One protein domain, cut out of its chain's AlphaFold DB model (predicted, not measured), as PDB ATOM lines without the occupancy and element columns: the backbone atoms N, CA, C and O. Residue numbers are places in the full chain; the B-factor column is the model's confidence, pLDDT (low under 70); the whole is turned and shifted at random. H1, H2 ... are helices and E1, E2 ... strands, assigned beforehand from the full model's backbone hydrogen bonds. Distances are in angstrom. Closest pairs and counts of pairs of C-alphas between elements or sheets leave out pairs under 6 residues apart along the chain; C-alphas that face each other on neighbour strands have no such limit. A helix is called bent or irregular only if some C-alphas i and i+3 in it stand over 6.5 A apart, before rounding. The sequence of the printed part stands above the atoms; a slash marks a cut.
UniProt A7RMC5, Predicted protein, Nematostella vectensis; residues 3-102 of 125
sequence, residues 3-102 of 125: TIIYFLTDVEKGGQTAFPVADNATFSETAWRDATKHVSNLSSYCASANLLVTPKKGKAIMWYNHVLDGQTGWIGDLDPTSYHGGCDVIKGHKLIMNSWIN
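Overview. This is residues 3 to 102 of the 125 residues of the protein "Predicted protein" of Nematostella vectensis (UniProt A7RMC5). Two small antiparallel sheets make two thin layers, partly face to face and joined by stretches of chain at one end: E4, E1 and E8 form one layer, E2 and E3 the other. The short helix H2 lies beyond E2, on the side away from the first sheet, with H1 next to it; the hairpin of E5 and E6 makes one end of the long axis, and E7 lies at the other. The printed part has 100 residues with two named helices and eight named strands, in the order E1 E2 H1 H2 E3 E4 E5 E6 E7 E8; the class is mixed, helices and strands, with 50 residues in named elements. The whole is only just compact, close to loose, with a radius of gyration of the C-alphas of 14.8 A, and only just elongated, spanning 46 by 31 by 17 A.

Arrangement. E1, residues 3 to 7, is the inner strand of a sheet whose edge strands are E4, residues 60 to 64, and E8, residues 96 to 101. E1 and E8 are antiparallel at 160 degrees, with N 4 and O 99 2.9 A apart, within hydrogen-bond range. E4 and E1 are antiparallel at 167 degrees, with N 5 and O 61 at 2.9 A. E2, residues 17 to 19, is antiparallel to E3, residues 51 to 53, at 164 degrees, with N 19 and O 51 at 2.8 A. Residues 17 to 18 of E2 also pair with residues 85 to 86, antiparallel. H1, residues 29 to 39, and H2, residues 42 to 48, touch only at the corner by their link, at a steep tilt of 65 degrees, opposite ways; their closest C-alphas, of Val 39 and Tyr 45, are 6.2 A apart. The closest C-alphas of E2 and H2, of Ala 18 and Cys 46, are 6.4 A apart. H1 is only just irregular, with C-alphas 34 and 37 6.9 A apart; H2 is irregular, with C-alphas 44 and 47 8.1 A apart. Of the O i to N i+4 pairs, 5 of 7 are within hydrogen-bond range in H1 and 1 of 3 in H2, where 1 of 4 O i to N i+3 pairs is. E4 runs on into E5, residues 66 to 68, at 56 degrees. E5 and E6, residues 75 to 78, form a hairpin, with N 76 and O 67 at 2.8 A. E7, residues 89 to 91, pairs with no named strand, but residues 13 to 14 pair with it, antiparallel.

Along the chain. E1 begins at C-alpha 3, (225.020, 153.754, 207.772), and is 13.2 A long. H1 is 12.7 A long, from C-alpha 29 at (238.415, 170.170, 203.624). E4 is 14.0 A long. E8, the longest strand by residues, is 16.3 A long and ends at C-alpha 101, (224.774, 151.413, 213.795).

Size, cuts and confidence. The two C-alphas farthest apart, of Gln 71 and Lys 91, are 47.7 A apart. The printed part has no cut, and none of its links is long. The mean pLDDT of the printed part is 88.9; residues 25 to 40 are under 70.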
ATOM      1  N   THR A   3     226.327 153.439 208.353       98.12
ATOM      2  CA  THR A   3     225.020 153.754 207.772       98.12
ATOM      3  C   THR A   3     224.644 152.683 206.759       98.12
ATOM      4  O   THR A   3     225.454 152.310 205.911       98.12
ATOM      5  N   ILE A   4     223.405 152.200 206.834       98.50
ATOM      6  CA  ILE A   4     222.809 151.305 205.843       98.50
ATOM      7  C   ILE A   4     221.562 151.978 205.278       98.50
ATOM      8  O   ILE A   4     220.677 152.382 206.034       98.50
ATOM      9  N   ILE A   5     221.473 152.072 203.954       98.50
ATOM     10  CA  ILE A   5     220.249 152.479 203.257       98.50
ATOM     11  C   ILE A   5     219.675 151.278 202.519       98.50
ATOM     12  O   ILE A   5     220.351 150.660 201.698       98.50
ATOM     13  N   TYR A   6     218.395 151.012 202.762       98.56
ATOM     14  CA  TYR A   6     217.592 150.029 202.045       98.56
ATOM     15  C   TYR A   6     216.651 150.749 201.082       98.56
ATOM     16  O   TYR A   6     215.923 151.658 201.486       98.56
ATOM     17  N   PHE A   7     216.631 150.331 199.821       98.56
ATOM     18  CA  PHE A   7     215.715 150.857 198.814       98.56
ATOM     19  C   PHE A   7     214.438 150.009 198.780       98.56
ATOM     20  O   PHE A   7     214.460 148.831 198.417       98.56
ATOM     21  N   LEU A   8     213.313 150.612 199.169       98.44
ATOM     22  CA  LEU A   8     212.024 149.922 199.316       98.44
ATOM     23  C   LEU A   8     211.180 149.962 198.033       98.44
ATOM     24  O   LEU A   8     210.253 149.166 197.874       98.44
ATOM     25  N   THR A   9     211.517 150.859 197.106       97.50
ATOM     26  CA  THR A   9     210.887 150.986 195.788       97.50
ATOM     27  C   THR A   9     211.915 151.091 194.671       97.50
ATOM     28  O   THR A   9     213.059 151.502 194.880       97.50
ATOM     29  N   ASP A  10     211.487 150.731 193.462       97.88
ATOM     30  CA  ASP A  10     212.146 151.185 192.246       97.88
ATOM     31  C   ASP A  10     211.764 152.643 191.984       97.88
ATOM     32  O   ASP A  10     210.621 153.045 192.206       97.88
ATOM     33  N   VAL A  11     212.722 153.433 191.505       98.00
ATOM     34  CA  VAL A  11     212.479 154.812 191.066       98.00
ATOM     35  C   VAL A  11     212.601 154.859 189.551       98.00
ATOM     36  O   VAL A  11     213.553 154.315 188.986       98.00
ATOM     37  N   GLU A  12     211.640 155.499 188.888       97.38
ATOM     38  CA  GLU A  12     211.594 155.549 187.426       97.38
ATOM     39  C   GLU A  12     212.681 156.461 186.850       97.38
ATOM     40  O   GLU A  12     213.344 156.096 185.881       97.38
ATOM     41  N   LYS A  13     212.872 157.651 187.437       97.38
ATOM     42  CA  LYS A  13     213.907 158.605 187.016       97.38
ATOM     43  C   LYS A  13     214.390 159.467 188.183       97.38
ATOM     44  O   LYS A  13     213.582 160.042 188.911       97.38
ATOM     45  N   GLY A  14     215.707 159.627 188.296       96.50
ATOM     46  CA  GLY A  14     216.343 160.378 189.381       96.50
ATOM     47  C   GLY A  14     216.434 159.565 190.676       96.50
ATOM     48  O   GLY A  14     216.467 158.333 190.649       96.50
ATOM     49  N   GLY A  15     216.467 160.252 191.817       97.06
ATOM     50  CA  GLY A  15     216.419 159.633 193.141       97.06
ATOM     51  C   GLY A  15     217.680 158.867 193.548       97.06
ATOM     52  O   GLY A  15     217.625 158.080 194.496       97.06
ATOM     53  N   GLN A  16     218.810 159.062 192.867       97.69
ATOM     54  CA  GLN A  16     220.079 158.439 193.238       97.69
ATOM     55  C   GLN A  16     220.492 158.813 194.670       97.69
ATOM     56  O   GLN A  16     220.082 159.841 195.214       97.69
ATOM     57  N   THR A  17     221.284 157.952 195.301       97.25
ATOM     58  CA  THR A  17     222.108 158.349 196.448       97.25
ATOM     59  C   THR A  17     223.474 158.736 195.896       97.25
ATOM     60  O   THR A  17     224.144 157.898 195.292       97.25
ATOM     61  N   ALA A  18     223.841 160.005 196.037       95.81
ATOM     62  CA  ALA A  18     225.090 160.561 195.540       95.81
ATOM     63  C   ALA A  18     226.137 160.604 196.648       95.81
ATOM     64  O   ALA A  18     225.810 160.995 197.767       95.81
ATOM     65  N   PHE A  19     227.380 160.277 196.301       94.69
ATOM     66  CA  PHE A  19     228.576 160.499 197.109       94.69
ATOM     67  C   PHE A  19     229.508 161.425 196.317       94.69
ATOM     68  O   PHE A  19     230.261 160.961 195.453       94.69
ATOM     69  N   PRO A  20     229.420 162.749 196.537       90.44
ATOM     70  CA  PRO A  20     230.129 163.745 195.736       90.44
ATOM     71  C   PRO A  20     231.642 163.592 195.718       90.44
ATOM     72  O   PRO A  20     232.266 163.941 194.726       90.44
ATOM     73  N   VAL A  21     232.216 163.071 196.800       89.56
ATOM     74  CA  VAL A  21     233.667 162.995 197.014       89.56
ATOM     75  C   VAL A  21     234.160 161.574 197.271       89.56
ATOM     76  O   VAL A  21     235.265 161.394 197.777       89.56
ATOM     77  N   ALA A  22     233.366 160.565 196.894       91.19
ATOM     78  CA  ALA A  22     233.816 159.175 196.910       91.19
ATOM     79  C   ALA A  22     235.115 159.018 196.102       91.19
ATOM     80  O   ALA A  22     235.263 159.633 195.041       91.19
ATOM     81  N   ASP A  23     236.048 158.222 196.629       87.31
ATOM     82  CA  ASP A  23     237.366 157.925 196.047       87.31
ATOM     83  C   ASP A  23     238.194 159.164 195.642       87.31
ATOM     84  O   ASP A  23     239.105 159.080 194.814       87.31
ATOM     85  N   ASN A  24     237.915 160.340 196.219       80.88
ATOM     86  CA  ASN A  24     238.686 161.545 195.929       80.88
ATOM     87  C   ASN A  24     240.010 161.543 196.708       80.88
ATOM     88  O   ASN A  24     240.101 162.076 197.812       80.88
ATOM     89  N   ALA A  25     241.057 160.991 196.091       65.69
ATOM     90  CA  ALA A  25     242.411 160.923 196.655       65.69
ATOM     91  C   ALA A  25     243.043 162.298 196.963       65.69
ATOM     92  O   ALA A  25     244.018 162.379 197.705       65.69
ATOM     93  N   THR A  26     242.498 163.378 196.398       65.38
ATOM     94  CA  THR A  26     242.942 164.765 196.607       65.38
ATOM     95  C   THR A  26     241.969 165.576 197.462       65.38
ATOM     96  O   THR A  26     241.985 166.807 197.419       65.38
ATOM     97  N   PHE A  27     241.081 164.910 198.209       67.00
ATOM     98  CA  PHE A  27     240.112 165.594 199.054       67.00
ATOM     99  C   PHE A  27     240.819 166.527 200.046       67.00
ATOM    100  O   PHE A  27     241.726 166.135 200.775       67.00
ATOM    101  N   SER A  28     240.376 167.779 200.069       69.00
ATOM    102  CA  SER A  28     240.835 168.796 201.002       69.00
ATOM    103  C   SER A  28     239.610 169.463 201.605       69.00
ATOM    104  O   SER A  28     238.738 169.928 200.870       69.00
ATOM    105  N   GLU A  29     239.536 169.527 202.934       65.06
ATOM    106  CA  GLU A  29     238.415 170.170 203.624       65.06
ATOM    107  C   GLU A  29     238.254 171.643 203.241       65.06
ATOM    108  O   GLU A  29     237.131 172.134 203.161       65.06
ATOM    109  N   THR A  30     239.350 172.358 202.973       65.62
ATOM    110  CA  THR A  30     239.295 173.761 202.543       65.62
ATOM    111  C   THR A  30     238.722 173.875 201.134       65.62
ATOM    112  O   THR A  30     237.774 174.631 200.933       65.62
ATOM    113  N   ALA A  31     239.190 173.048 200.193       66.88
ATOM    114  CA  ALA A  31     238.621 172.978 198.845       66.88
ATOM    115  C   ALA A  31     237.147 172.543 198.866       66.88
ATOM    116  O   ALA A  31     236.334 173.068 198.109       66.88
ATOM    117  N   TRP A  32     236.781 171.623 199.762       66.75
ATOM    118  CA  TRP A  32     235.402 171.202 199.971       66.75
ATOM    119  C   TRP A  32     234.545 172.346 200.507       66.75
ATOM    120  O   TRP A  32     233.500 172.619 199.930       66.75
ATOM    121  N   ARG A  33     234.985 173.067 201.549       64.31
ATOM    122  CA  ARG A  33     234.277 174.239 202.102       64.31
ATOM    123  C   ARG A  33     234.106 175.345 201.066       64.31
ATOM    124  O   ARG A  33     233.015 175.900 200.978       64.31
ATOM    125  N   ASP A  34     235.097 175.597 200.221       63.66
ATOM    126  CA  ASP A  34     234.973 176.592 199.150       63.66
ATOM    127  C   ASP A  34     234.047 176.115 198.016       63.66
ATOM    128  O   ASP A  34     233.233 176.885 197.499       63.66
ATOM    129  N   ALA A  35     234.077 174.820 197.688       60.19
ATOM    130  CA  ALA A  35     233.186 174.199 196.712       60.19
ATOM    131  C   ALA A  35     231.760 173.953 197.251       60.19
ATOM    132  O   ALA A  35     230.828 173.803 196.454       60.19
ATOM    133  N   THR A  36     231.547 173.935 198.578       56.72
ATOM    134  CA  THR A  36     230.266 173.549 199.209       56.72
ATOM    135  C   THR A  36     229.091 174.417 198.787       56.72
ATOM    136  O   THR A  36     227.961 173.940 198.857       56.72
ATOM    137  N   LYS A  37     229.307 175.623 198.249       56.09
ATOM    138  CA  LYS A  37     228.223 176.415 197.637       56.09
ATOM    139  C   LYS A  37     227.571 175.727 196.425       56.09
ATOM    140  O   LYS A  37     226.426 176.037 196.114       56.09
ATOM    141  N   HIS A  38     228.255 174.776 195.784       58.84
ATOM    142  CA  HIS A  38     227.765 174.046 194.611       58.84
ATOM    143  C   HIS A  38     227.640 172.532 194.852       58.84
ATOM    144  O   HIS A  38     226.572 171.976 194.626       58.84
ATOM    145  N   VAL A  39     228.660 171.854 195.388       59.84
ATOM    146  CA  VAL A  39     228.646 170.374 195.509       59.84
ATOM    147  C   VAL A  39     227.755 169.817 196.626       59.84
ATOM    148  O   VAL A  39     227.391 168.645 196.574       59.84
ATOM    149  N   SER A  40     227.345 170.638 197.600       64.69
ATOM    150  CA  SER A  40     226.340 170.227 198.597       64.69
ATOM    151  C   SER A  40     224.907 170.296 198.057       64.69
ATOM    152  O   SER A  40     224.010 169.621 198.566       64.69
ATOM    153  N   ASN A  41     224.676 171.076 196.993       75.50
ATOM    154  CA  ASN A  41     223.363 171.215 196.383       75.50
ATOM    155  C   ASN A  41     223.109 170.086 195.375       75.50
ATOM    156  O   ASN A  41     223.167 170.264 194.154       75.50
ATOM    157  N   LEU A  42     222.779 168.912 195.901       77.88
ATOM    158  CA  LEU A  42     222.500 167.725 195.095       77.88
ATOM    159  C   LEU A  42     221.215 167.832 194.263       77.88
ATOM    160  O   LEU A  42     221.039 167.029 193.354       77.88
ATOM    161  N   SER A  43     220.360 168.834 194.486       75.69
ATOM    162  CA  SER A  43     219.233 169.085 193.572       75.69
ATOM    163  C   SER A  43     219.722 169.550 192.195       75.69
ATOM    164  O   SER A  43     219.207 169.139 191.161       75.69
ATOM    165  N   SER A  44     220.786 170.361 192.168       75.31
ATOM    166  CA  SER A  44     221.306 170.984 190.943       75.31
ATOM    167  C   SER A  44     222.562 170.294 190.401       75.31
ATOM    168  O   SER A  44     222.799 170.321 189.197       75.31
ATOM    169  N   TYR A  45     223.357 169.652 191.266       81.25
ATOM    170  CA  TYR A  45     224.677 169.109 190.913       81.25
ATOM    171  C   TYR A  45     224.842 167.610 191.199       81.25
ATOM    172  O   TYR A  45     225.963 167.110 191.202       81.25
ATOM    173  N   CYS A  46     223.748 166.864 191.394       86.38
ATOM    174  CA  CYS A  46     223.804 165.408 191.587       86.38
ATOM    175  C   CYS A  46     224.633 164.691 190.510       86.38
ATOM    176  O   CYS A  46     225.428 163.811 190.825       86.38
ATOM    177  N   ALA A  47     224.481 165.086 189.241       84.56
ATOM    178  CA  ALA A  47     225.192 164.467 188.123       84.56
ATOM    179  C   ALA A  47     226.722 164.639 188.188       84.56
ATOM    180  O   ALA A  47     227.438 163.893 187.526       84.56
ATOM    181  N   SER A  48     227.213 165.598 188.976       85.44
ATOM    182  CA  SER A  48     228.640 165.874 189.159       85.44
ATOM    183  C   SER A  48     229.262 165.085 190.313       85.44
ATOM    184  O   SER A  48     230.438 165.277 190.604       85.44
ATOM    185  N   ALA A  49     228.489 164.246 191.008       88.44
ATOM    186  CA  ALA A  49     229.016 163.428 192.090       88.44
ATOM    187  C   ALA A  49     229.929 162.313 191.562       88.44
ATOM    188  O   ALA A  49     229.607 161.672 190.562       88.44
ATOM    189  N   ASN A  50     231.015 162.027 192.286       91.38
ATOM    190  CA  ASN A  50     231.952 160.958 191.928       91.38
ATOM    191  C   ASN A  50     231.291 159.573 191.875       91.38
ATOM    192  O   ASN A  50     231.632 158.757 191.021       91.38
ATOM    193  N   LEU A  51     230.332 159.310 192.766       94.38
ATOM    194  CA  LEU A  51     229.583 158.058 192.792       94.38
ATOM    195  C   LEU A  51     228.078 158.314 192.907       94.38
ATOM    196  O   LEU A  51     227.608 159.069 193.758       94.38
ATOM    197  N   LEU A  52     227.310 157.618 192.066       95.81
ATOM    198  CA  LEU A  52     225.851 157.658 192.034       95.81
ATOM    199  C   LEU A  52     225.267 156.252 192.139       95.81
ATOM    200  O   LEU A  52     225.409 155.424 191.238       95.81
ATOM    201  N   VAL A  53     224.529 155.993 193.214       97.44
ATOM    202  CA  VAL A  53     223.830 154.723 193.412       97.44
ATOM    203  C   VAL A  53     222.379 154.862 192.979       97.44
ATOM    204  O   VAL A  53     221.588 155.574 193.597       97.44
ATOM    205  N   THR A  54     222.001 154.123 191.935       97.06
ATOM    206  CA  THR A  54     220.605 154.066 191.484       97.06
ATOM    207  C   THR A  54     219.753 153.219 192.442       97.06
ATOM    208  O   THR A  54     220.092 152.040 192.657       97.06
ATOM    209  N   PRO A  55     218.644 153.768 192.981       97.75
ATOM    210  CA  PRO A  55     217.722 153.038 193.843       97.75
ATOM    211  C   PRO A  55     217.044 151.911 193.060       97.75
ATOM    212  O   PRO A  55     216.542 152.114 191.952       97.75
ATOM    213  N   LYS A  56     217.048 150.712 193.638       98.06
ATOM    214  CA  LYS A  56     216.351 149.537 193.106       98.06
ATOM    215  C   LYS A  56     215.747 148.763 194.256       98.06
ATOM    216  O   LYS A  56     216.445 148.536 195.245       98.06
ATOM    217  N   LYS A  57     214.485 148.363 194.133       98.50
ATOM    218  CA  LYS A  57     213.772 147.675 195.209       98.50
ATOM    219  C   LYS A  57     214.558 146.444 195.668       98.50
ATOM    220  O   LYS A  57     214.983 145.632 194.852       98.50
ATOM    221  N   GLY A  58     214.759 146.322 196.977       98.12
ATOM    222  CA  GLY A  58     215.491 145.210 197.591       98.12
ATOM    223  C   GLY A  58     217.012 145.379 197.623       98.12
ATOM    224  O   GLY A  58     217.685 144.601 198.293       98.12
ATOM    225  N   LYS A  59     217.576 146.402 196.967       98.44
ATOM    226  CA  LYS A  59     218.997 146.744 197.109       98.44
ATOM    227  C   LYS A  59     219.235 147.421 198.461       98.44
ATOM    228  O   LYS A  59     218.462 148.290 198.867       98.44
ATOM    229  N   ALA A  60     220.346 147.078 199.103       98.38
ATOM    230  CA  ALA A  60     220.893 147.819 200.229       98.38
ATOM    231  C   ALA A  60     222.309 148.304 199.898       98.38
ATOM    232  O   ALA A  60     223.040 147.637 199.166       98.38
ATOM    233  N   ILE A  61     222.678 149.465 200.428       98.38
ATOM    234  CA  ILE A  61     224.052 149.973 200.423       98.38
ATOM    235  C   ILE A  61     224.484 150.276 201.851       98.38
ATOM    236  O   ILE A  61     223.665 150.682 202.675       98.38
ATOM    237  N   MET A  62     225.767 150.073 202.126       98.19
ATOM    238  CA  MET A  62     226.374 150.253 203.438       98.19
ATOM    239  C   MET A  62     227.709 150.973 203.288       98.19
ATOM    240  O   MET A  62     228.448 150.693 202.346       98.19
ATOM    241  N   TRP A  63     228.021 151.854 204.231       97.81
ATOM    242  CA  TRP A  63     229.339 152.472 204.361       97.81
ATOM    243  C   TRP A  63     229.642 152.822 205.824       97.81
ATOM    244  O   TRP A  63     228.743 152.866 206.674       97.81
ATOM    245  N   TYR A  64     230.919 153.069 206.108       97.00
ATOM    246  CA  TYR A  64     231.393 153.584 207.390       97.00
ATOM    247  C   TYR A  64     231.401 155.114 207.357       97.00
ATOM    248  O   TYR A  64     231.777 155.715 206.356       97.00
ATOM    249  N   ASN A  65     230.969 155.749 208.445       96.25
ATOM    250  CA  ASN A  65     230.963 157.210 208.573       96.25
ATOM    251  C   ASN A  65     232.275 157.750 209.173       96.25
ATOM    252  O   ASN A  65     232.438 158.960 209.269       96.25
ATOM    253  N   HIS A  66     233.158 156.867 209.646       95.00
ATOM    254  CA  HIS A  66     234.405 157.205 210.329       95.00
ATOM    255  C   HIS A  66     235.545 156.361 209.778       95.00
ATOM    256  O   HIS A  66     235.335 155.192 209.438       95.00
ATOM    257  N   VAL A  67     236.742 156.939 209.766       94.12
ATOM    258  CA  VAL A  67     237.980 156.183 209.575       94.12
ATOM    259  C   VAL A  67     238.353 155.456 210.868       94.12
ATOM    260  O   VAL A  67     237.776 155.701 211.929       94.12
ATOM    261  N   LEU A  68     239.308 154.533 210.785       93.88
ATOM    262  CA  LEU A  68     239.906 153.949 211.981       93.88
ATOM    263  C   LEU A  68     240.997 154.874 212.512       93.88
ATOM    264  O   LEU A  68     241.770 155.437 211.735       93.88
ATOM    265  N   ASP A  69     241.087 154.990 213.830       93.50
ATOM    266  CA  ASP A  69     242.259 155.576 214.463       93.50
ATOM    267  C   ASP A  69     243.474 154.661 214.230       93.50
ATOM    268  O   ASP A  69     243.434 153.458 214.493       93.50
ATOM    269  N   GLY A  70     244.562 155.226 213.704       92.75
ATOM    270  CA  GLY A  70     245.723 154.450 213.263       92.75
ATOM    271  C   GLY A  70     246.558 153.832 214.390       92.75
ATOM    272  O   GLY A  70     247.373 152.954 214.114       92.75
ATOM    273  N   GLN A  71     246.387 154.278 215.638       92.75
ATOM    274  CA  GLN A  71     247.142 153.774 216.789       92.75
ATOM    275  C   GLN A  71     246.352 152.710 217.550       92.75
ATOM    276  O   GLN A  71     246.895 151.679 217.937       92.75
ATOM    277  N   THR A  72     245.065 152.965 217.757       91.81
ATOM    278  CA  THR A  72     244.169 152.141 218.573       91.81
ATOM    279  C   THR A  72     243.378 151.130 217.745       91.81
ATOM    280  O   THR A  72     242.875 150.153 218.292       91.81
ATOM    281  N   GLY A  73     243.237 151.353 216.432       91.50
ATOM    282  CA  GLY A  73     242.328 150.588 215.577       91.50
ATOM    283  C   GLY A  73     240.848 150.806 215.916       91.50
ATOM    284  O   GLY A  73     239.997 150.056 215.437       91.50
ATOM    285  N   TRP A  74     240.543 151.799 216.759       93.25
ATOM    286  CA  TRP A  74     239.194 152.146 217.191       93.25
ATOM    287  C   TRP A  74     238.522 153.138 216.231       93.25
ATOM    288  O   TRP A  74     239.023 153.399 215.137       93.25
ATOM    289  N   ILE A  75     237.357 153.672 216.607       93.56
ATOM    290  CA  ILE A  75     236.689 154.727 215.838       93.56
ATOM    291  C   ILE A  75     237.544 156.002 215.846       93.56
ATOM    292  O   ILE A  75     237.864 156.533 216.905       93.56
ATOM    293  N   GLY A  76     237.916 156.474 214.660       93.31
ATOM    294  CA  GLY A  76     238.611 157.739 214.462       93.31
ATOM    295  C   GLY A  76     237.664 158.859 214.032       93.31
ATOM    296  O   GLY A  76     236.447 158.825 214.264       93.31
ATOM    297  N   ASP A  77     238.237 159.853 213.362       93.00
ATOM    298  CA  ASP A  77     237.506 161.003 212.838       93.00
ATOM    299  C   ASP A  77     236.455 160.612 211.789       93.00
ATOM    300  O   ASP A  77     236.437 159.500 211.248       93.00
ATOM    301  N   LEU A  78     235.544 161.545 211.501       93.12
ATOM    302  CA  LEU A  78     234.580 161.386 210.414       93.12
ATOM    303  C   LEU A  78     235.318 161.189 209.090       93.12
ATOM    304  O   LEU A  78     236.240 161.936 208.778       93.12
ATOM    305  N   ASP A  79     234.869 160.221 208.295       92.50
ATOM    306  CA  ASP A  79     235.376 160.014 206.944       92.50
ATOM    307  C   ASP A  79     234.705 161.021 205.996       92.50
ATOM    308  O   ASP A  79     233.505 160.889 205.720       92.50
ATOM    309  N   PRO A  80     235.425 162.019 205.453       88.94
ATOM    310  CA  PRO A  80     234.818 163.013 204.577       88.94
ATOM    311  C   PRO A  80     234.326 162.422 203.251       88.94
ATOM    312  O   PRO A  80     233.391 162.953 202.648       88.94
ATOM    313  N   THR A  81     234.906 161.303 202.803       90.19
ATOM    314  CA  THR A  81     234.493 160.618 201.569       90.19
ATOM    315  C   THR A  81     233.122 159.949 201.708       90.19
ATOM    316  O   THR A  81     232.454 159.686 200.706       90.19
ATOM    317  N   SER A  82     232.645 159.775 202.947       93.81
ATOM    318  CA  SER A  82     231.295 159.297 203.263       93.81
ATOM    319  C   SER A  82     230.198 160.357 203.087       93.81
ATOM    320  O   SER A  82     229.010 160.051 203.269       93.81
ATOM    321  N   TYR A  83     230.554 161.602 202.730       91.50
ATOM    322  CA  TYR A  83     229.572 162.649 202.455       91.50
ATOM    323  C   TYR A  83     228.629 162.207 201.339       91.50
ATOM    324  O   TYR A  83     229.050 161.845 200.238       91.50
ATOM    325  N   HIS A  84     227.334 162.253 201.630       94.00
ATOM    326  CA  HIS A  84     226.313 161.731 200.743       94.00
ATOM    327  C   HIS A  84     225.016 162.521 200.851       94.00
ATOM    328  O   HIS A  84     224.763 163.237 201.820       94.00
ATOM    329  N   GLY A  85     224.146 162.325 199.869       93.31
ATOM    330  CA  GLY A  85     222.770 162.783 199.955       93.31
ATOM    331  C   GLY A  85     221.889 162.222 198.850       93.31
ATOM    332  O   GLY A  85     222.314 161.433 198.004       93.31
ATOM    333  N   GLY A  86     220.613 162.590 198.899       94.12
ATOM    334  CA  GLY A  86     219.625 162.183 197.907       94.12
ATOM    335  C   GLY A  86     219.542 163.186 196.766       94.12
ATOM    336  O   GLY A  86     219.376 164.375 197.009       94.12
ATOM    337  N   CYS A  87     219.606 162.694 195.535       95.75
ATOM    338  CA  CYS A  87     219.252 163.476 194.359       95.75
ATOM    339  C   CYS A  87     217.735 163.601 194.209       95.75
ATOM    340  O   CYS A  87     216.986 162.736 194.681       95.75
ATOM    341  N   ASP A  88     217.299 164.618 193.469       95.75
ATOM    342  CA  ASP A  88     215.888 164.840 193.163       95.75
ATOM    343  C   ASP A  88     215.258 163.637 192.452       95.75
ATOM    344  O   ASP A  88     215.838 163.016 191.552       95.75
ATOM    345  N   VAL A  89     214.031 163.305 192.851       96.88
ATOM    346  CA  VAL A  89     213.195 162.343 192.131       96.88
ATOM    347  C   VAL A  89     212.506 163.089 190.998       96.88
ATOM    348  O   VAL A  89     211.679 163.962 191.234       96.88
ATOM    349  N   ILE A  90     212.834 162.729 189.759       96.69
ATOM    350  CA  ILE A  90     212.250 163.356 188.567       96.69
ATOM    351  C   ILE A  90     210.946 162.659 188.170       96.69
ATOM    352  O   ILE A  90     210.038 163.297 187.643       96.69
ATOM    353  N   LYS A  91     210.847 161.339 188.390       98.12
ATOM    354  CA  LYS A  91     209.636 160.555 188.112       98.12
ATOM    355  C   LYS A  91     209.509 159.352 189.051       98.12
ATOM    356  O   LYS A  91     210.487 158.635 189.275       98.12
ATOM    357  N   GLY A  92     208.293 159.112 189.543       97.38
ATOM    358  CA  GLY A  92     207.967 158.044 190.494       97.38
ATOM    359  C   GLY A  92     208.125 158.478 191.956       97.38
ATOM    360  O   GLY A  92     208.073 159.667 192.262       97.38
ATOM    361  N   HIS A  93     208.331 157.514 192.860       97.38
ATOM    362  CA  HIS A  93     208.503 157.760 194.297       97.38
ATOM    363  C   HIS A  93     209.672 156.957 194.873       97.38
ATOM    364  O   HIS A  93     209.831 155.767 194.593       97.38
ATOM    365  N   LYS A  94     210.467 157.604 195.730       98.00
ATOM    366  CA  LYS A  94     211.586 156.988 196.449       98.00
ATOM    367  C   LYS A  94     211.188 156.731 197.898       98.00
ATOM    368  O   LYS A  94     211.035 157.674 198.666       98.00
ATOM    369  N   LEU A  95     211.078 155.459 198.274       98.38
ATOM    370  CA  LEU A  95     210.967 155.033 199.667       98.38
ATOM    371  C   LEU A  95     212.264 154.349 200.087       98.38
ATOM    372  O   LEU A  95     212.754 153.442 199.408       98.38
ATOM    373  N   ILE A  96     212.813 154.794 201.213       98.25
ATOM    374  CA  ILE A  96     214.020 154.227 201.806       98.25
ATOM    375  C   ILE A  96     213.822 153.977 203.295       98.25
ATOM    376  O   ILE A  96     213.014 154.638 203.943       98.25
ATOM    377  N   MET A  97     214.610 153.051 203.827       98.19
ATOM    378  CA  MET A  97     214.833 152.903 205.261       98.19
ATOM    379  C   MET A  97     216.314 153.143 205.534       98.19
ATOM    380  O   MET A  97     217.166 152.561 204.863       98.19
ATOM    381  N   ASN A  98     216.617 153.990 206.509       96.81
ATOM    382  CA  ASN A  98     217.963 154.204 207.018       96.81
ATOM    383  C   ASN A  98     218.142 153.451 208.341       96.81
ATOM    384  O   ASN A  98     217.304 153.526 209.236       96.81
ATOM    385  N   SER A  99     219.248 152.729 208.474       97.38
ATOM    386  CA  SER A  99     219.664 152.117 209.733       97.38
ATOM    387  C   SER A  99     221.047 152.631 210.098       97.38
ATOM    388  O   SER A  99     221.988 152.510 209.313       97.38
ATOM    389  N   TRP A 100     221.153 153.222 211.286       95.62
ATOM    390  CA  TRP A 100     222.420 153.671 211.845       95.62
ATOM    391  C   TRP A 100     222.879 152.710 212.929       95.62
ATOM    392  O   TRP A 100     222.162 152.462 213.900       95.62
ATOM    393  N   ILE A 101     224.097 152.199 212.768       93.31
ATOM    394  CA  ILE A 101     224.774 151.413 213.795       93.31
ATOM    395  C   ILE A 101     225.750 152.345 214.500       93.31
ATOM    396  O   ILE A 101     226.689 152.879 213.895       93.31
ATOM    397  N   ASN A 102     225.501 152.562 215.786       90.44
ATOM    398  CA  ASN A 102     226.329 153.391 216.648       90.44
ATOM    399  C   ASN A 102     227.367 152.525 217.359       90.44
ATOM    400  O   ASN A 102     227.066 151.406 217.767       90.44
TER     401      ASN A 102